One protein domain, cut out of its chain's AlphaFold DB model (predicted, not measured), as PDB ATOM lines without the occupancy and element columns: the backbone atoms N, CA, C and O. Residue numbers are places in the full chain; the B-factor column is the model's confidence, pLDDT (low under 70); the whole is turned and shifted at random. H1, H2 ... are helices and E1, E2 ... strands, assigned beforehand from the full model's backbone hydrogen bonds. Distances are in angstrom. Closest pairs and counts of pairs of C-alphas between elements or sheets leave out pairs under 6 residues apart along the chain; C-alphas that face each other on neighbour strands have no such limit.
ATOM      1  N   GLY A   6     -50.445  27.154  40.195       97.31
ATOM      2  CA  GLY A   6     -50.021  25.978  40.949       97.31
ATOM      3  C   GLY A   6     -49.872  24.781  40.013       97.31
ATOM      4  O   GLY A   6     -50.643  24.654  39.064       97.31
ATOM      5  N   VAL A   7     -48.888  23.916  40.259       98.19
ATOM      6  CA  VAL A   7     -48.633  22.724  39.434       98.19
ATOM      7  C   VAL A   7     -48.530  21.485  40.315       98.19
ATOM      8  O   VAL A   7     -47.837  21.507  41.329       98.19
ATOM      9  N   VAL A   8     -49.176  20.395  39.900       98.56
ATOM     10  CA  VAL A   8     -48.902  19.049  40.417       98.56
ATOM     11  C   VAL A   8     -47.882  18.396  39.488       98.56
ATOM     12  O   VAL A   8     -48.082  18.381  38.274       98.56
ATOM     13  N   ALA A   9     -46.771  17.906  40.032       98.31
ATOM     14  CA  ALA A   9     -45.616  17.488  39.242       98.31
ATOM     15  C   ALA A   9     -45.002  16.188  39.764       98.31
ATOM     16  O   ALA A   9     -44.820  16.006  40.961       98.31
ATOM     17  N   THR A  10     -44.587  15.306  38.862       98.06
ATOM     18  CA  THR A  10     -43.648  14.221  39.191       98.06
ATOM     19  C   THR A  10     -42.246  14.792  39.472       98.06
ATOM     20  O   THR A  10     -41.972  15.944  39.116       98.06
ATOM     21  N   PRO A  11     -41.310  14.023  40.062       98.25
ATOM     22  CA  PRO A  11     -40.002  14.542  40.456       98.25
ATOM     23  C   PRO A  11     -39.204  15.172  39.308       98.25
ATOM     24  O   PRO A  11     -38.643  16.256  39.456       98.25
ATOM     25  N   CYS A  12     -39.215  14.558  38.121       97.88
ATOM     26  CA  CYS A  12     -38.532  15.111  36.949       97.88
ATOM     27  C   CYS A  12     -39.168  16.421  36.447       97.88
ATOM     28  O   CYS A  12     -38.449  17.321  36.018       97.88
ATOM     29  N   GLN A  13     -40.493  16.564  36.546       98.19
ATOM     30  CA  GLN A  13     -41.194  17.811  36.225       98.19
ATOM     31  C   GLN A  13     -40.889  18.898  37.265       98.19
ATOM     32  O   GLN A  13     -40.595  20.028  36.887       98.19
ATOM     33  N   ALA A  14     -40.883  18.562  38.559       98.38
ATOM     34  CA  ALA A  14     -40.505  19.493  39.624       98.38
ATOM     35  C   ALA A  14     -39.059  19.990  39.450       98.38
ATOM     36  O   ALA A  14     -38.793  21.186  39.564       98.38
ATOM     37  N   PHE A  15     -38.137  19.097  39.078       97.19
ATOM     38  CA  PHE A  15     -36.758  19.465  38.763       97.19
ATOM     39  C   PHE A  15     -36.656  20.392  37.543       97.19
ATOM     40  O   PHE A  15     -35.913  21.374  37.574       97.19
ATOM     41  N   ALA A  16     -37.439  20.144  36.488       96.44
ATOM     42  CA  ALA A  16     -37.506  21.043  35.336       96.44
ATOM     43  C   ALA A  16     -37.998  22.446  35.739       96.44
ATOM     44  O   ALA A  16     -37.380  23.443  35.366       96.44
ATOM     45  N   LEU A  17     -39.047  22.534  36.565       97.00
ATOM     46  CA  LEU A  17     -39.549  23.810  37.087       97.00
ATOM     47  C   LEU A  17     -38.499  24.531  37.947       97.00
ATOM     48  O   LEU A  17     -38.354  25.749  37.840       97.00
ATOM     49  N   ALA A  18     -37.723  23.806  38.756       95.31
ATOM     50  CA  ALA A  18     -36.618  24.384  39.517       95.31
ATOM     51  C   ALA A  18     -35.506  24.933  38.614       95.31
ATOM     52  O   ALA A  18     -35.040  26.048  38.842       95.31
ATOM     53  N   LYS A  19     -35.142  24.223  37.538       93.50
ATOM     54  CA  LYS A  19     -34.212  24.750  36.527       93.50
ATOM     55  C   LYS A  19     -34.754  26.018  35.866       93.50
ATOM     56  O   LYS A  19     -34.018  26.987  35.712       93.50
ATOM     57  N   MET A  20     -36.044  26.060  35.535       93.19
ATOM     58  CA  MET A  20     -36.672  27.262  34.970       93.19
ATOM     59  C   MET A  20     -36.646  28.449  35.947       93.19
ATOM     60  O   MET A  20     -36.484  29.589  35.511       93.19
ATOM     61  N   ARG A  21     -36.748  28.202  37.264       92.75
ATOM     62  CA  ARG A  21     -36.648  29.241  38.309       92.75
ATOM     63  C   ARG A  21     -35.265  29.900  38.378       92.75
ATOM     64  O   ARG A  21     -35.184  31.020  38.870       92.75
ATOM     65  N   LEU A  22     -34.216  29.277  37.829       90.62
ATOM     66  CA  LEU A  22     -32.898  29.910  37.654       90.62
ATOM     67  C   LEU A  22     -32.900  31.013  36.583       90.62
ATOM     68  O   LEU A  22     -31.899  31.696  36.398       90.62
ATOM     69  N   LYS A  23     -34.029  31.193  35.888       85.19
ATOM     70  CA  LYS A  23     -34.261  32.210  34.865       85.19
ATOM     71  C   LYS A  23     -33.189  32.236  33.768       85.19
ATOM     72  O   LYS A  23     -32.528  33.262  33.595       85.19
ATOM     73  N   PRO A  24     -33.044  31.150  32.984       80.00
ATOM     74  CA  PRO A  24     -32.250  31.231  31.762       80.00
ATOM     75  C   PRO A  24     -32.788  32.355  30.863       80.00
ATOM     76  O   PRO A  24     -33.985  32.658  30.888       80.00
ATOM     77  N   LYS A  25     -31.905  32.995  30.086       80.06
ATOM     78  CA  LYS A  25     -32.312  34.041  29.139       80.06
ATOM     79  C   LYS A  25     -33.285  33.444  28.120       80.06
ATOM     80  O   LYS A  25     -32.981  32.427  27.506       80.06
ATOM     81  N   LEU A  26     -34.441  34.083  27.972       80.62
ATOM     82  CA  LEU A  26     -35.446  33.753  26.969       80.62
ATOM     83  C   LEU A  26     -35.557  34.922  25.993       80.62
ATOM     84  O   LEU A  26     -35.582  36.078  26.422       80.62
ATOM     85  N   ASP A  27     -35.696  34.620  24.705       78.00
ATOM     86  CA  ASP A  27     -35.820  35.631  23.643       78.00
ATOM     87  C   ASP A  27     -37.084  36.496  23.793       78.00
ATOM     88  O   ASP A  27     -37.145  37.623  23.311       78.00
ATOM     89  N   SER A  28     -38.090  35.997  24.519       75.44
ATOM     90  CA  SER A  28     -39.368  36.674  24.760       75.44
ATOM     91  C   SER A  28     -39.299  37.848  25.748       75.44
ATOM     92  O   SER A  28     -40.323  38.487  25.989       75.44
ATOM     93  N   GLY A  29     -38.150  38.101  26.388       70.06
ATOM     94  CA  GLY A  29     -37.958  39.195  27.356       70.06
ATOM     95  C   GLY A  29     -38.771  39.081  28.656       70.06
ATOM     96  O   GLY A  29     -38.615  39.902  29.557       70.06
ATOM     97  N   SER A  30     -39.616  38.057  28.792       77.44
ATOM     98  CA  SER A  30     -40.415  37.762  29.982       77.44
ATOM     99  C   SER A  30     -40.150  36.336  30.442       77.44
ATOM    100  O   SER A  30     -39.880  35.455  29.627       77.44
ATOM    101  N   ASN A  31     -40.233  36.092  31.752       80.56
ATOM    102  CA  ASN A  31     -40.083  34.749  32.294       80.56
ATOM    103  C   ASN A  31     -41.406  34.248  32.892       80.56
ATOM    104  O   ASN A  31     -41.717  34.565  34.043       80.56
ATOM    105  N   PRO A  32     -42.197  33.450  32.145       86.81
ATOM    106  CA  PRO A  32     -43.470  32.912  32.620       86.81
ATOM    107  C   PRO A  32     -43.363  32.136  33.935       86.81
ATOM    108  O   PRO A  32     -44.359  32.030  34.652       86.81
ATOM    109  N   ILE A  33     -42.167  31.641  34.293       91.31
ATOM    110  CA  ILE A  33     -41.937  30.952  35.566       91.31
ATOM    111  C   ILE A  33     -42.273  31.826  36.776       91.31
ATOM    112  O   ILE A  33     -42.620  31.299  37.827       91.31
ATOM    113  N   ASP A  34     -42.246  33.155  36.636       90.00
ATOM    114  CA  ASP A  34     -42.603  34.076  37.714       90.00
ATOM    115  C   ASP A  34     -44.072  33.956  38.135       90.00
ATOM    116  O   ASP A  34     -44.424  34.332  39.257       90.00
ATOM    117  N   LYS A  35     -44.934  33.393  37.279       93.38
ATOM    118  CA  LYS A  35     -46.327  33.072  37.614       93.38
ATOM    119  C   LYS A  35     -46.459  31.817  38.479       93.38
ATOM    120  O   LYS A  35     -47.475  31.671  39.152       93.38
ATOM    121  N   LEU A  36     -45.466  30.924  38.496       95.44
ATOM    122  CA  LEU A  36     -45.496  29.698  39.294       95.44
ATOM    123  C   LEU A  36     -45.326  30.032  40.779       95.44
ATOM    124  O   LEU A  36     -44.258  30.468  41.210       95.44
ATOM    125  N   LYS A  37     -46.376  29.811  41.572       96.56
ATOM    126  CA  LYS A  37     -46.398  30.121  43.011       96.56
ATOM    127  C   LYS A  37     -46.447  28.894  43.914       96.56
ATOM    128  O   LYS A  37     -46.226  29.049  45.109       96.56
ATOM    129  N   LEU A  38     -46.735  27.718  43.361       97.94
ATOM    130  CA  LEU A  38     -46.849  26.484  44.130       97.94
ATOM    131  C   LEU A  38     -46.540  25.258  43.262       97.94
ATOM    132  O   LEU A  38     -47.039  25.150  42.143       97.94
ATOM    133  N   VAL A  39     -45.775  24.315  43.802       98.69
ATOM    134  CA  VAL A  39     -45.535  22.987  43.228       98.69
ATOM    135  C   VAL A  39     -45.894  21.921  44.261       98.69
ATOM    136  O   VAL A  39     -45.270  21.846  45.317       98.69
ATOM    137  N   ILE A  40     -46.868  21.070  43.946       98.75
ATOM    138  CA  ILE A  40     -47.163  19.849  44.702       98.75
ATOM    139  C   ILE A  40     -46.500  18.684  43.966       98.75
ATOM    140  O   ILE A  40     -46.907  18.296  42.874       98.75
ATOM    141  N   GLY A  41     -45.429  18.161  44.542       98.69
ATOM    142  CA  GLY A  41     -44.664  17.041  44.029       98.69
ATOM    143  C   GLY A  41     -45.328  15.709  44.353       98.69
ATOM    144  O   GLY A  41     -45.716  15.488  45.493       98.69
ATOM    145  N   LEU A  42     -45.419  14.802  43.389       98.19
ATOM    146  CA  LEU A  42     -45.839  13.422  43.618       98.19
ATOM    147  C   LEU A  42     -44.617  12.530  43.831       98.19
ATOM    148  O   LEU A  42     -43.620  12.663  43.112       98.19
ATOM    149  N   TYR A  43     -44.693  11.592  44.774       96.06
ATOM    150  CA  TYR A  43     -43.707  10.516  44.846       96.06
ATOM    151  C   TYR A  43     -43.751   9.691  43.559       96.06
ATOM    152  O   TYR A  43     -44.816   9.441  42.996       96.06
ATOM    153  N   CYS A  44     -42.588   9.267  43.073       95.94
ATOM    154  CA  CYS A  44     -42.498   8.501  41.837       95.94
ATOM    155  C   CYS A  44     -41.246   7.624  41.823       95.94
ATOM    156  O   CYS A  44     -40.115   8.115  41.782       95.94
ATOM    157  N   GLY A  45     -41.443   6.307  41.793       92.94
ATOM    158  CA  GLY A  45     -40.371   5.348  41.514       92.94
ATOM    159  C   GLY A  45     -40.018   5.326  40.027       92.94
ATOM    160  O   GLY A  45     -38.855   5.452  39.655       92.94
ATOM    161  N   PHE A  46     -41.034   5.249  39.174       94.69
ATOM    162  CA  PHE A  46     -40.913   5.167  37.723       94.69
ATOM    163  C   PHE A  46     -42.244   5.548  37.064       94.69
ATOM    164  O   PHE A  46     -43.264   5.702  37.727       94.69
ATOM    165  N   THR A  47     -42.235   5.685  35.740       95.88
ATOM    166  CA  THR A  47     -43.451   5.865  34.937       95.88
ATOM    167  C   THR A  47     -43.499   4.811  33.841       95.88
ATOM    168  O   THR A  47     -42.458   4.345  33.369       95.88
ATOM    169  N   ARG A 103     -34.661   5.247  34.399       95.94
ATOM    170  CA  ARG A 103     -33.395   4.634  34.839       95.94
ATOM    171  C   ARG A 103     -32.326   5.659  35.208       95.94
ATOM    172  O   ARG A 103     -31.397   5.328  35.932       95.94
ATOM    173  N   TYR A 104     -32.455   6.882  34.707       96.88
ATOM    174  CA  TYR A 104     -31.506   7.970  34.930       96.88
ATOM    175  C   TYR A 104     -32.049   9.020  35.903       96.88
ATOM    176  O   TYR A 104     -31.426  10.060  36.082       96.88
ATOM    177  N   CYS A 105     -33.224   8.798  36.501       97.25
ATOM    178  CA  CYS A 105     -33.865   9.741  37.412       97.25
ATOM    179  C   CYS A 105     -33.350   9.550  38.842       97.25
ATOM    180  O   CYS A 105     -33.526   8.484  39.423       97.25
ATOM    181  N   ILE A 106     -32.787  10.605  39.431       96.19
ATOM    182  CA  ILE A 106     -32.207  10.570  40.783       96.19
ATOM    183  C   ILE A 106     -33.189  10.900  41.918       96.19
ATOM    184  O   ILE A 106     -32.769  10.991  43.066       96.19
ATOM    185  N   ASP A 107     -34.469  11.130  41.627       96.81
ATOM    186  CA  ASP A 107     -35.426  11.665  42.602       96.81
ATOM    187  C   ASP A 107     -36.662  10.762  42.732       96.81
ATOM    188  O   ASP A 107     -37.282  10.371  41.736       96.81
ATOM    189  N   THR A 108     -37.007  10.423  43.975       95.25
ATOM    190  CA  THR A 108     -38.189   9.627  44.344       95.25
ATOM    191  C   THR A 108     -39.298  10.481  44.946       95.25
ATOM    192  O   THR A 108     -40.469  10.145  44.798       95.25
ATOM    193  N   THR A 109     -38.957  11.567  45.642       96.75
ATOM    194  CA  THR A 109     -39.886  12.294  46.521       96.75
ATOM    195  C   THR A 109     -40.164  13.717  46.049       96.75
ATOM    196  O   THR A 109     -40.722  14.499  46.810       96.75
ATOM    197  N   ALA A 110     -39.794  14.066  44.816       98.00
ATOM    198  CA  ALA A 110     -39.934  15.406  44.253       98.00
ATOM    199  C   ALA A 110     -39.264  16.455  45.155       98.00
ATOM    200  O   ALA A 110     -39.924  17.312  45.741       98.00
ATOM    201  N   GLU A 111     -37.940  16.355  45.286       97.31
ATOM    202  CA  GLU A 111     -37.092  17.169  46.169       97.31
ATOM    203  C   GLU A 111     -37.232  18.681  45.919       97.31
ATOM    204  O   GLU A 111     -37.026  19.479  46.831       97.31
ATOM    205  N   TYR A 112     -37.657  19.067  44.714       97.44
ATOM    206  CA  TYR A 112     -37.804  20.454  44.265       97.44
ATOM    207  C   TYR A 112     -39.238  21.017  44.339       97.44
ATOM    208  O   TYR A 112     -39.516  22.082  43.778       97.44
ATOM    209  N   ALA A 113     -40.164  20.314  44.994       98.62
ATOM    210  CA  ALA A 113     -41.532  20.783  45.210       98.62
ATOM    211  C   ALA A 113     -41.671  21.668  46.467       98.62
ATOM    212  O   ALA A 113     -40.765  21.743  47.292       98.62
ATOM    213  N   ASP A 114     -42.823  22.324  46.634       98.69
ATOM    214  CA  ASP A 114     -43.185  23.043  47.865       98.69
ATOM    215  C   ASP A 114     -43.758  22.082  48.926       98.69
ATOM    216  O   ASP A 114     -43.401  22.147  50.108       98.69
ATOM    217  N   LEU A 115     -44.599  21.147  48.476       98.56
ATOM    218  CA  LEU A 115     -45.070  19.970  49.210       98.56
ATOM    219  C   LEU A 115     -44.793  18.734  48.370       98.56
ATOM    220  O   LEU A 115     -45.039  18.770  47.169       98.56
ATOM    221  N   SER A 116     -44.377  17.637  48.986       98.38
ATOM    222  CA  SER A 116     -44.309  16.340  48.316       98.38
ATOM    223  C   SER A 116     -45.282  15.364  48.940       98.38
ATOM    224  O   SER A 116     -45.335  15.262  50.159       98.38
ATOM    225  N   VAL A 117     -46.035  14.656  48.111       97.12
ATOM    226  CA  VAL A 117     -47.147  13.797  48.509       97.12
ATOM    227  C   VAL A 117     -47.005  12.456  47.805       97.12
ATOM    228  O   VAL A 117     -46.758  12.394  46.602       97.12
ATOM    229  N   GLY A 118     -47.193  11.369  48.533       93.94
ATOM    230  CA  GLY A 118     -47.369  10.055  47.932       93.94
ATOM    231  C   GLY A 118     -47.978   9.079  48.916       93.94
ATOM    232  O   GLY A 118     -48.182   9.430  50.077       93.94
ATOM    233  N   SER A 119     -48.245   7.863  48.440       90.12
ATOM    234  CA  SER A 119     -48.806   6.790  49.260       90.12
ATOM    235  C   SER A 119     -48.041   6.665  50.579       90.12
ATOM    236  O   SER A 119     -46.801   6.694  50.602       90.12
ATOM    237  N   ALA A 120     -48.784   6.620  51.683       83.19
ATOM    238  CA  ALA A 120     -48.183   6.479  52.991       83.19
ATOM    239  C   ALA A 120     -47.499   5.113  53.122       83.19
ATOM    240  O   ALA A 120     -47.840   4.145  52.453       83.19
ATOM    241  N   ARG A 121     -46.510   5.037  54.008       75.06
ATOM    242  CA  ARG A 121     -45.939   3.767  54.464       75.06
ATOM    243  C   ARG A 121     -46.370   3.562  55.903       75.06
ATOM    244  O   ARG A 121     -45.577   3.735  56.817       75.06
ATOM    245  N   LEU A 122     -47.659   3.350  56.125       71.06
ATOM    246  CA  LEU A 122     -48.143   3.012  57.459       71.06
ATOM    247  C   LEU A 122     -47.825   1.535  57.712       71.06
ATOM    248  O   LEU A 122     -47.871   0.721  56.793       71.06
ATOM    249  N   GLY A 123     -47.437   1.187  58.938       64.94
ATOM    250  CA  GLY A 123     -47.500  -0.215  59.344       64.94
ATOM    251  C   GLY A 123     -48.973  -0.624  59.391       64.94
ATOM    252  O   GLY A 123     -49.780   0.152  59.889       64.94
ATOM    253  N   GLY A 124     -49.329  -1.791  58.855       73.00
ATOM    254  CA  GLY A 124     -50.726  -2.224  58.750       73.00
ATOM    255  C   GLY A 124     -51.018  -2.908  57.418       73.00
ATOM    256  O   GLY A 124     -50.093  -3.266  56.687       73.00
ATOM    257  N   SER A 125     -52.301  -3.118  57.106       81.69
ATOM    258  CA  SER A 125     -52.695  -3.681  55.811       81.69
ATOM    259  C   SER A 125     -52.595  -2.636  54.695       81.69
ATOM    260  O   SER A 125     -52.599  -1.420  54.937       81.69
ATOM    261  N   TRP A 126     -52.519  -3.100  53.448       82.69
ATOM    262  CA  TRP A 126     -52.507  -2.209  52.291       82.69
ATOM    263  C   TRP A 126     -53.815  -1.415  52.157       82.69
ATOM    264  O   TRP A 126     -53.796  -0.245  51.783       82.69
ATOM    265  N   GLU A 127     -54.955  -2.009  52.510       83.81
ATOM    266  CA  GLU A 127     -56.275  -1.377  52.427       83.81
ATOM    267  C   GLU A 127     -56.404  -0.141  53.315       83.81
ATOM    268  O   GLU A 127     -57.050   0.824  52.909       83.81
ATOM    269  N   GLU A 128     -55.786  -0.169  54.495       83.62
ATOM    270  CA  GLU A 128     -55.690   0.984  55.387       83.62
ATOM    271  C   GLU A 128     -54.629   1.963  54.883       83.62
ATOM    272  O   GLU A 128     -54.874   3.156  54.734       83.62
ATOM    273  N   THR A 129     -53.443   1.461  54.545       84.25
ATOM    274  CA  THR A 129     -52.318   2.312  54.148       84.25
ATOM    275  C   THR A 129     -52.625   3.140  52.897       84.25
ATOM    276  O   THR A 129     -52.260   4.315  52.828       84.25
ATOM    277  N   ARG A 130     -53.349   2.569  51.928       86.31
ATOM    278  CA  ARG A 130     -53.696   3.234  50.662       86.31
ATOM    279  C   ARG A 130     -54.693   4.385  50.812       86.31
ATOM    280  O   ARG A 130     -54.816   5.180  49.885       86.31
ATOM    281  N   SER A 131     -55.413   4.490  51.936       89.69
ATOM    282  CA  SER A 131     -56.281   5.648  52.196       89.69
ATOM    283  C   SER A 131     -55.509   6.857  52.724       89.69
ATOM    284  O   SER A 131     -56.072   7.945  52.823       89.69
ATOM    285  N   TRP A 132     -54.224   6.690  53.041       92.62
ATOM    286  CA  TRP A 132     -53.374   7.735  53.587       92.62
ATOM    287  C   TRP A 132     -52.263   8.129  52.621       92.62
ATOM    288  O   TRP A 132     -51.682   7.316  51.902       92.62
ATOM    289  N   ASN A 133     -51.915   9.412  52.662       94.00
ATOM    290  CA  ASN A 133     -50.731   9.931  51.997       94.00
ATOM    291  C   ASN A 133     -49.712  10.391  53.034       94.00
ATOM    292  O   ASN A 133     -50.059  11.018  54.034       94.00
ATOM    293  N   GLN A 134     -48.438  10.138  52.758       93.00
ATOM    294  CA  GLN A 134     -47.345  10.775  53.468       93.00
ATOM    295  C   GLN A 134     -46.980  12.082  52.769       93.00
ATOM    296  O   GLN A 134     -46.776  12.118  51.553       93.00
ATOM    297  N   VAL A 135     -46.877  13.153  53.557       95.81
ATOM    298  CA  VAL A 135     -46.583  14.502  53.066       95.81
ATOM    299  C   VAL A 135     -45.257  14.996  53.644       95.81
ATOM    300  O   VAL A 135     -45.058  14.972  54.855       95.81
ATOM    301  N   ILE A 136     -44.362  15.481  52.783       96.75
ATOM    302  CA  ILE A 136     -43.139  16.197  53.165       96.75
ATOM    303  C   ILE A 136     -43.328  17.675  52.840       96.75
ATOM    304  O   ILE A 136     -43.539  18.050  51.685       96.75
ATOM    305  N   VAL A 137     -43.204  18.524  53.855       98.00
ATOM    306  CA  VAL A 137     -43.183  19.980  53.689       98.00
ATOM    307  C   VAL A 137     -41.754  20.426  53.392       98.00
ATOM    308  O   VAL A 137     -40.846  20.101  54.152       98.00
ATOM    309  N   ARG A 138     -41.544  21.157  52.291       98.06
ATOM    310  CA  ARG A 138     -40.197  21.564  51.846       98.06
ATOM    311  C   ARG A 138     -39.958  23.062  51.906       98.06
ATOM    312  O   ARG A 138     -38.844  23.492  52.189       98.06
ATOM    313  N   THR A 139     -40.987  23.857  51.633       98.44
ATOM    314  CA  THR A 139     -40.873  25.318  51.574       98.44
ATOM    315  C   THR A 139     -41.893  25.996  52.479       98.44
ATOM    316  O   THR A 139     -42.900  25.407  52.873       98.44
ATOM    317  N   ALA A 140     -41.663  27.280  52.767       98.50
ATOM    318  CA  ALA A 140     -42.609  28.105  53.515       98.50
ATOM    319  C   ALA A 140     -43.982  28.203  52.821       98.50
ATOM    320  O   ALA A 140     -45.010  28.237  53.495       98.50
ATOM    321  N   ALA A 141     -44.014  28.201  51.482       97.88
ATOM    322  CA  ALA A 141     -45.264  28.193  50.723       97.88
ATOM    323  C   ALA A 141     -46.041  26.884  50.934       97.88
ATOM    324  O   ALA A 141     -47.252  26.917  51.155       97.88
ATOM    325  N   GLY A 142     -45.343  25.744  50.926       98.44
ATOM    326  CA  GLY A 142     -45.943  24.450  51.241       98.44
ATOM    327  C   GLY A 142     -46.461  24.376  52.677       98.44
ATOM    328  O   GLY A 142     -47.597  23.957  52.894       98.44
ATOM    329  N   ALA A 143     -45.674  24.857  53.646       98.50
ATOM    330  CA  ALA A 143     -46.075  24.916  55.053       98.50
ATOM    331  C   ALA A 143     -47.358  25.739  55.239       98.50
ATOM    332  O   ALA A 143     -48.329  25.258  55.819       98.50
ATOM    333  N   ALA A 144     -47.400  26.941  54.654       98.38
ATOM    334  CA  ALA A 144     -48.565  27.817  54.720       98.38
ATOM    335  C   ALA A 144     -49.821  27.180  54.101       98.38
ATOM    336  O   ALA A 144     -50.924  27.364  54.621       98.38
ATOM    337  N   LEU A 145     -49.670  26.421  53.010       97.88
ATOM    338  CA  LEU A 145     -50.782  25.701  52.393       97.88
ATOM    339  C   LEU A 145     -51.298  24.565  53.285       97.88
ATOM    340  O   LEU A 145     -52.511  24.430  53.452       97.88
ATOM    341  N   LEU A 146     -50.400  23.770  53.872       97.50
ATOM    342  CA  LEU A 146     -50.786  22.668  54.753       97.50
ATOM    343  C   LEU A 146     -51.461  23.184  56.034       97.50
ATOM    344  O   LEU A 146     -52.480  22.642  56.461       97.50
ATOM    345  N   ASP A 147     -50.959  24.284  56.598       97.88
ATOM    346  CA  ASP A 147     -51.576  24.950  57.746       97.88
ATOM    347  C   ASP A 147     -52.952  25.529  57.410       97.88
ATOM    348  O   ASP A 147     -53.873  25.455  58.225       97.88
ATOM    349  N   LEU A 148     -53.125  26.090  56.208       98.00
ATOM    350  CA  LEU A 148     -54.431  26.543  55.737       98.00
ATOM    351  C   LEU A 148     -55.413  25.372  55.623       98.00
ATOM    352  O   LEU A 148     -56.560  25.504  56.052       98.00
ATOM    353  N   ALA A 149     -54.971  24.236  55.077       97.69
ATOM    354  CA  ALA A 149     -55.792  23.035  54.970       97.69
ATOM    355  C   ALA A 149     -56.219  22.519  56.355       97.69
ATOM    356  O   ALA A 149     -57.401  22.249  56.568       97.69
ATOM    357  N   ARG A 150     -55.289  22.492  57.321       96.44
ATOM    358  CA  ARG A 150     -55.576  22.139  58.719       96.44
ATOM    359  C   ARG A 150     -56.597  23.084  59.350       96.44
ATOM    360  O   ARG A 150     -57.589  22.627  59.903       96.44
ATOM    361  N   LYS A 151     -56.403  24.401  59.220       97.94
ATOM    362  CA  LYS A 151     -57.329  25.418  59.760       97.94
ATOM    363  C   LYS A 151     -58.735  25.320  59.170       97.94
ATOM    364  O   LYS A 151     -59.699  25.658  59.845       97.94
ATOM    365  N   ARG A 152     -58.849  24.893  57.910       98.31
ATOM    366  CA  ARG A 152     -60.137  24.704  57.229       98.31
ATOM    367  C   ARG A 152     -60.774  23.336  57.480       98.31
ATOM    368  O   ARG A 152     -61.903  23.147  57.045       98.31
ATOM    369  N   GLY A 153     -60.075  22.404  58.130       97.56
ATOM    370  CA  GLY A 153     -60.583  21.053  58.383       97.56
ATOM    371  C   GLY A 153     -60.844  20.244  57.108       97.56
ATOM    372  O   GLY A 153     -61.722  19.393  57.104       97.56
ATOM    373  N   VAL A 154     -60.126  20.531  56.014       97.94
ATOM    374  CA  VAL A 154     -60.328  19.844  54.717       97.94
ATOM    375  C   VAL A 154     -59.473  18.586  54.554       97.94
ATOM    376  O   VAL A 154     -59.594  17.898  53.547       97.94
ATOM    377  N   LEU A 155     -58.584  18.312  55.512       96.50
ATOM    378  CA  LEU A 155     -57.739  17.122  55.559       96.50
ATOM    379  C   LEU A 155     -57.764  16.535  56.966       96.50
ATOM    380  O   LEU A 155     -57.752  17.275  57.953       96.50
ATOM    381  N   GLU A 156     -57.718  15.212  57.030       94.88
ATOM    382  CA  GLU A 156     -57.402  14.469  58.242       94.88
ATOM    383  C   GLU A 156     -55.884  14.328  58.379       94.88
ATOM    384  O   GLU A 156     -55.147  14.282  57.390       94.88
ATOM    385  N   PHE A 157     -55.405  14.292  59.620       92.88
ATOM    386  CA  PHE A 157     -53.986  14.189  59.930       92.88
ATOM    387  C   PHE A 157     -53.761  13.019  60.870       92.88
ATOM    388  O   PHE A 157     -54.482  12.857  61.851       92.88
ATOM    389  N   HIS A 158     -52.722  12.252  60.572       89.56
ATOM    390  CA  HIS A 158     -52.252  11.157  61.397       89.56
ATOM    391  C   HIS A 158     -50.770  11.371  61.691       89.56
ATOM    392  O   HIS A 158     -50.028  11.872  60.836       89.56
ATOM    393  N   ASP A 159     -50.333  10.997  62.891       88.25
ATOM    394  CA  ASP A 159     -48.919  11.041  63.241       88.25
ATOM    395  C   ASP A 159     -48.120  10.111  62.331       88.25
ATOM    396  O   ASP A 159     -48.572   9.022  61.972       88.25
ATOM    397  N   VAL A 160     -46.923  10.540  61.938       87.00
ATOM    398  CA  VAL A 160     -46.047   9.727  61.093       87.00
ATOM    399  C   VAL A 160     -45.424   8.625  61.957       87.00
ATOM    400  O   VAL A 160     -44.695   8.958  62.895       87.00
ATOM    401  N   PRO A 161     -45.642   7.331  61.646       85.44
ATOM    402  CA  PRO A 161     -44.994   6.236  62.360       85.44
ATOM    403  C   PRO A 161     -43.467   6.368  62.406       85.44
ATOM    404  O   PRO A 161     -42.826   6.835  61.456       85.44
ATOM    405  N   ALA A 162     -42.870   5.917  63.513       88.00
ATOM    406  CA  ALA A 162     -41.421   5.892  63.672       88.00
ATOM    407  C   ALA A 162     -40.754   5.061  62.559       88.00
ATOM    408  O   ALA A 162     -41.260   4.020  62.155       88.00
ATOM    409  N   GLY A 163     -39.607   5.525  62.055       87.69
ATOM    410  CA  GLY A 163     -38.853   4.845  60.992       87.69
ATOM    411  C   GLY A 163     -39.278   5.191  59.560       87.69
ATOM    412  O   GLY A 163     -38.467   5.043  58.647       87.69
ATOM    413  N   ASN A 164     -40.469   5.763  59.339       87.69
ATOM    414  CA  ASN A 164     -40.953   6.077  57.986       87.69
ATOM    415  C   ASN A 164     -40.045   7.024  57.201       87.69
ATOM    416  O   ASN A 164     -39.833   6.841  56.001       87.69
ATOM    417  N   LEU A 165     -39.501   8.047  57.864       88.69
ATOM    418  CA  LEU A 165     -38.573   8.970  57.215       88.69
ATOM    419  C   LEU A 165     -37.278   8.264  56.791       88.69
ATOM    420  O   LEU A 165     -36.777   8.528  55.702       88.69
ATOM    421  N   GLU A 166     -36.757   7.356  57.616       91.19
ATOM    422  CA  GLU A 166     -35.539   6.605  57.298       91.19
ATOM    423  C   GLU A 166     -35.776   5.617  56.151       91.19
ATOM    424  O   GLU A 166     -34.970   5.553  55.226       91.19
ATOM    425  N   MET A 167     -36.934   4.949  56.118       88.38
ATOM    426  CA  MET A 167     -37.332   4.117  54.976       88.38
ATOM    427  C   MET A 167     -37.423   4.924  53.673       88.38
ATOM    428  O   MET A 167     -36.962   4.469  52.627       88.38
ATOM    429  N   LEU A 168     -37.998   6.133  53.719       90.06
ATOM    430  CA  LEU A 168     -38.053   7.014  52.549       90.06
ATOM    431  C   LEU A 168     -36.667   7.485  52.109       90.06
ATOM    432  O   LEU A 168     -36.397   7.527  50.907       90.06
ATOM    433  N   LYS A 169     -35.792   7.838  53.058       92.19
ATOM    434  CA  LYS A 169     -34.405   8.217  52.764       92.19
ATOM    435  C   LYS A 169     -33.654   7.072  52.101       92.19
ATOM    436  O   LYS A 169     -32.969   7.319  51.114       92.19
ATOM    437  N   GLU A 170     -33.815   5.845  52.590       91.88
ATOM    438  CA  GLU A 170     -33.161   4.685  51.987       91.88
ATOM    439  C   GLU A 170     -33.695   4.430  50.574       91.88
ATOM    440  O   GLU A 170     -32.907   4.372  49.637       91.88
ATOM    441  N   ALA A 171     -35.016   4.432  50.369       90.38
ATOM    442  CA  ALA A 171     -35.600   4.280  49.033       90.38
ATOM    443  C   ALA A 171     -35.132   5.373  48.046       90.38
ATOM    444  O   ALA A 171     -34.863   5.096  46.873       90.38
ATOM    445  N   ALA A 172     -35.012   6.624  48.507       93.44
ATOM    446  CA  ALA A 172     -34.452   7.714  47.709       93.44
ATOM    447  C   ALA A 172     -32.960   7.497  47.414       93.44
ATOM    448  O   ALA A 172     -32.516   7.717  46.285       93.44
ATOM    449  N   ARG A 173     -32.189   7.018  48.397       94.38
ATOM    450  CA  ARG A 173     -30.760   6.721  48.259       94.38
ATOM    451  C   ARG A 173     -30.505   5.595  47.265       94.38
ATOM    452  O   ARG A 173     -29.640   5.759  46.407       94.38
ATOM    453  N   THR A 174     -31.247   4.489  47.352       93.75
ATOM    454  CA  THR A 174     -31.128   3.347  46.434       93.75
ATOM    455  C   THR A 174     -31.353   3.799  44.995       93.75
ATOM    456  O   THR A 174     -30.468   3.629  44.157       93.75
ATOM    457  N   LYS A 175     -32.472   4.487  44.727       95.12
ATOM    458  CA  LYS A 175     -32.779   5.006  43.387       95.12
ATOM    459  C   LYS A 175     -31.696   5.956  42.874       95.12
ATOM    460  O   LYS A 175     -31.271   5.853  41.726       95.12
ATOM    461  N   LYS A 176     -31.232   6.879  43.724       95.62
ATOM    462  CA  LYS A 176     -30.193   7.854  43.368       95.62
ATOM    463  C   LYS A 176     -28.881   7.157  42.994       95.62
ATOM    464  O   LYS A 176     -28.324   7.472  41.948       95.62
ATOM    465  N   LYS A 177     -28.434   6.159  43.769       95.19
ATOM    466  CA  LYS A 177     -27.242   5.347  43.454       95.19
ATOM    467  C   LYS A 177     -27.370   4.606  42.122       95.19
ATOM    468  O   LYS A 177     -26.460   4.670  41.298       95.19
ATOM    469  N   GLU A 178     -28.497   3.936  41.888       95.62
ATOM    470  CA  GLU A 178     -28.743   3.218  40.631       95.62
ATOM    471  C   GLU A 178     -28.732   4.159  39.423       95.62
ATOM    472  O   GLU A 178     -28.122   3.854  38.398       95.62
ATOM    473  N   ALA A 179     -29.363   5.328  39.548       96.56
ATOM    474  CA  ALA A 179     -29.387   6.327  38.490       96.56
ATOM    475  C   ALA A 179     -27.996   6.899  38.188       96.56
ATOM    476  O   ALA A 179     -27.652   7.041  37.016       96.56
ATOM    477  N   LEU A 180     -27.182   7.178  39.212       95.25
ATOM    478  CA  LEU A 180     -25.802   7.648  39.042       95.25
ATOM    479  C   LEU A 180     -24.933   6.609  38.326       95.25
ATOM    480  O   LEU A 180     -24.224   6.954  37.383       95.25
ATOM    481  N   LYS A 181     -25.058   5.330  38.701       94.75
ATOM    482  CA  LYS A 181     -24.401   4.224  37.994       94.75
ATOM    483  C   LYS A 181     -24.812   4.183  36.518       94.75
ATOM    484  O   LYS A 181     -23.951   4.187  35.645       94.75
ATOM    485  N   ASN A 182     -26.116   4.209  36.236       96.44
ATOM    486  CA  ASN A 182     -26.625   4.186  34.861       96.44
ATOM    487  C   ASN A 182     -26.148   5.406  34.046       96.44
ATOM    488  O   ASN A 182     -25.926   5.291  32.844       96.44
ATOM    489  N   LEU A 183     -26.016   6.578  34.674       96.38
ATOM    490  CA  LEU A 183     -25.515   7.792  34.026       96.38
ATOM    491  C   LEU A 183     -24.040   7.671  33.644       96.38
ATOM    492  O   LEU A 183     -23.714   7.927  32.489       96.38
ATOM    493  N   ALA A 184     -23.193   7.217  34.572       94.06
ATOM    494  CA  ALA A 184     -21.776   6.968  34.313       94.06
ATOM    495  C   ALA A 184     -21.564   5.902  33.224       94.06
ATOM    496  O   ALA A 184     -20.702   6.046  32.360       94.06
ATOM    497  N   GLU A 185     -22.379   4.843  33.222       95.69
ATOM    498  CA  GLU A 185     -22.367   3.831  32.159       95.69
ATOM    499  C   GLU A 185     -22.793   4.419  30.805       95.69
ATOM    500  O   GLU A 185     -22.215   4.076  29.777       95.69
ATOM    501  N   LYS A 186     -23.785   5.323  30.788       95.62
ATOM    502  CA  LYS A 186     -24.276   5.954  29.552       95.62
ATOM    503  C   LYS A 186     -23.284   6.957  28.964       95.62
ATOM    504  O   LYS A 186     -23.195   7.049  27.743       95.62
ATOM    505  N   SER A 187     -22.586   7.722  29.802       95.56
ATOM    506  CA  SER A 187     -21.557   8.673  29.359       95.56
ATOM    507  C   SER A 187     -20.226   7.992  29.032       95.56
ATOM    508  O   SER A 187     -19.434   8.528  28.261       95.56
ATOM    509  N   GLY A 188     -19.968   6.817  29.613       93.62
ATOM    510  CA  GLY A 188     -18.674   6.140  29.546       93.62
ATOM    511  C   GLY A 188     -17.617   6.745  30.479       93.62
ATOM    512  O   GLY A 188     -16.453   6.353  30.407       93.62
ATOM    513  N   CYS A 189     -17.991   7.687  31.354       89.25
ATOM    514  CA  CYS A 189     -17.085   8.369  32.277       89.25
ATOM    515  C   CYS A 189     -17.763   8.611  33.633       89.25
ATOM    516  O   CYS A 189     -18.804   9.255  33.715       89.25
ATOM    517  N   SER A 190     -17.139   8.167  34.729       82.62
ATOM    518  CA  SER A 190     -17.681   8.343  36.089       82.62
ATOM    519  C   SER A 190     -17.792   9.805  36.538       82.62
ATOM    520  O   SER A 190     -18.587  10.107  37.426       82.62
ATOM    521  N   GLY A 191     -17.022  10.711  35.929       84.06
ATOM    522  CA  GLY A 191     -17.091  12.152  36.181       84.06
ATOM    523  C   GLY A 191     -18.124  12.896  35.328       84.06
ATOM    524  O   GLY A 191     -18.408  14.056  35.616       84.06
ATOM    525  N   ASP A 192     -18.687  12.255  34.300       90.88
ATOM    526  CA  ASP A 192     -19.717  12.840  33.440       90.88
ATOM    527  C   ASP A 192     -21.077  12.206  33.747       90.88
ATOM    528  O   ASP A 192     -21.395  11.100  33.306       90.88
ATOM    529  N   LEU A 193     -21.898  12.922  34.513       93.06
ATOM    530  CA  LEU A 193     -23.257  12.506  34.869       93.06
ATOM    531  C   LEU A 193     -24.320  13.117  33.941       93.06
ATOM    532  O   LEU A 193     -25.500  13.187  34.302       93.06
ATOM    533  N   LEU A 194     -23.911  13.547  32.741       94.00
ATOM    534  CA  LEU A 194     -24.715  14.141  31.673       94.00
ATOM    535  C   LEU A 194     -25.403  15.451  32.077       94.00
ATOM    536  O   LEU A 194     -25.024  16.535  31.652       94.00
ATOM    537  N   TYR A 195     -26.464  15.362  32.877       93.44
ATOM    538  CA  TYR A 195     -27.320  16.494  33.237       93.44
ATOM    539  C   TYR A 195     -27.169  16.936  34.701       93.44
ATOM    540  O   TYR A 195     -27.881  17.856  35.135       93.44
ATOM    541  N   LEU A 196     -26.297  16.251  35.445       93.06
ATOM    542  CA  LEU A 196     -25.999  16.466  36.856       93.06
ATOM    543  C   LEU A 196     -24.555  16.935  37.033       93.06
ATOM    544  O   LEU A 196     -23.674  16.560  36.265       93.06
ATOM    545  N   ASP A 197     -24.328  17.715  38.084       90.50
ATOM    546  CA  ASP A 197     -22.993  18.123  38.502       90.50
ATOM    547  C   ASP A 197     -22.384  17.054  39.419       90.50
ATOM    548  O   ASP A 197     -22.895  16.797  40.509       90.50
ATOM    549  N   ALA A 198     -21.291  16.423  38.985       87.44
ATOM    550  CA  ALA A 198     -20.576  15.422  39.778       87.44
ATOM    551  C   ALA A 198     -19.928  16.002  41.051       87.44
ATOM    552  O   ALA A 198     -19.603  15.247  41.967       87.44
ATOM    553  N   GLN A 199     -19.762  17.327  41.128       88.19
ATOM    554  CA  GLN A 199     -19.243  18.024  42.305       88.19
ATOM    555  C   GLN A 199     -20.337  18.369  43.325       88.19
ATOM    556  O   GLN A 199     -20.026  18.864  44.413       88.19
ATOM    557  N   ASP A 200     -21.613  18.101  43.016       90.88
ATOM    558  CA  ASP A 200     -22.698  18.272  43.977       90.88
ATOM    559  C   ASP A 200     -22.414  17.456  45.248       90.88
ATOM    560  O   ASP A 200     -22.143  16.255  45.203       90.88
ATOM    561  N   ARG A 201     -22.487  18.114  46.410       89.06
ATOM    562  CA  ARG A 201     -22.105  17.516  47.699       89.06
ATOM    563  C   ARG A 201     -22.932  16.285  48.052       89.06
ATOM    564  O   ARG A 201     -22.414  15.389  48.711       89.06
ATOM    565  N   VAL A 202     -24.205  16.241  47.662       86.50
ATOM    566  CA  VAL A 202     -25.067  15.083  47.914       86.50
ATOM    567  C   VAL A 202     -24.668  13.951  46.978       86.50
ATOM    568  O   VAL A 202     -24.491  12.822  47.436       86.50
ATOM    569  N   LEU A 203     -24.477  14.240  45.690       88.94
ATOM    570  CA  LEU A 203     -24.119  13.221  44.700       88.94
ATOM    571  C   LEU A 203     -22.723  12.632  44.949       88.94
ATOM    572  O   LEU A 203     -22.568  11.413  44.914       88.94
ATOM    573  N   ALA A 204     -21.738  13.459  45.310       84.56
ATOM    574  CA  ALA A 204     -20.372  13.025  45.597       84.56
ATOM    575  C   ALA A 204     -20.301  11.964  46.714       84.56
ATOM    576  O   ALA A 204     -19.522  11.020  46.620       84.56
ATOM    577  N   THR A 205     -21.161  12.056  47.737       85.38
ATOM    578  CA  THR A 205     -21.226  11.064  48.837       85.38
ATOM    579  C   THR A 205     -21.861   9.725  48.449       85.38
ATOM    580  O   THR A 205     -21.891   8.791  49.251       85.38
ATOM    581  N   LEU A 206     -22.435   9.630  47.247       82.81
ATOM    582  CA  LEU A 206     -23.103   8.431  46.739       82.81
ATOM    583  C   LEU A 206     -22.303   7.723  45.643       82.81
ATOM    584  O   LEU A 206     -22.608   6.566  45.358       82.81
TER     585      LEU A 206
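Overview. This is residues 6 to 47 and 103 to 206 of the 208 residues of a protein of Deltaproteobacteria bacterium HGW-Deltaproteobacteria-19 (UniProt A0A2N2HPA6). A small twisted sheet of four strands has H1 over one face, while H4 begins on the opposite face and sticks out from it with residues 147 to 152. The long helix H5 is a bar set off from the sheet, along the longest axis, with the unnamed residues 103 to 114 running between it and the sheet and the short H6 near it. The 146 printed residues, with six named helices and four named strands, follow the order E1 H1 H2 E2 E3 H3 E4 H4 H5 H6; the class is mixed, helices and strands. The sheet is mixed, in the order E1 E2 E3 E4. The whole is only just compact, close to loose, with a radius of gyration of the C-alphas of 17.4 A and spans of 48 by 40 by 26 A.

Along the chain. In the sheet, E1 is residues 6 to 9, beginning at C-alpha 6 (-50.021, 25.978, 40.949), E2 is 36 to 42, 16.8 A long, E3 is 115 to 119, 13.7 A, and E4 is 133 to 137, 12.7 A. H1 is residues 11 to 21, 15.2 A, and H4 is 140 to 152, 18.2 A. H5, residues 164 to 187, is 34.7 A long and ends at C-alpha 187 (-21.557, 8.673, 29.359). H2, residues 32 to 35, H3, 126 to 129, and H6, 201 to 204, have four residues each.

Arrangement. E1 and E2 are parallel, with N 7 and O 38 2.9 A apart. E2 and E3 are parallel, with N 41 and O 115 2.7 A apart. E3 and E4 are antiparallel, with N 134 and O 118 2.8 A apart. These pairs are within hydrogen-bond range. E1, H1, H2 and E2 form a strand-helix-strand unit, two parallel neighbour strands joined through helices, with a right-handed crossover. H1 and H4 lie on opposite faces, giving three layers, helices on both faces of a sheet. H1 is over E1 and E2 at a height of 9.3 A, along the strands. H4, at a height of 8.1 A, is over none, but only just, with 2 of its C-alphas on E4; its C-alpha 142 is 5.0 A from that of Leu 115. H1 and H2 touch, the closest C-alphas being those of Arg 21 and Ile 33, 6.2 A. H3 and H5 are not on the sheet. H5 and H6 are near each other, their closest C-alphas 8.1 A apart. In H1, H4 and H5 every O i to N i+4 pair is within hydrogen-bond range; H2, H3 and H6 are too short for one.

Size, cuts and confidence. The C-alphas of Asp 27 and Gly 124 are the two farthest apart, 53.7 A. Residues 48 to 102 are not printed, and C-alphas 47 and 103 are 10.1 A apart across this cut. The links H4 to H5 and H5 to H6 are long. The mean pLDDT of the printed part is 92.1, and residue 123 is under 70.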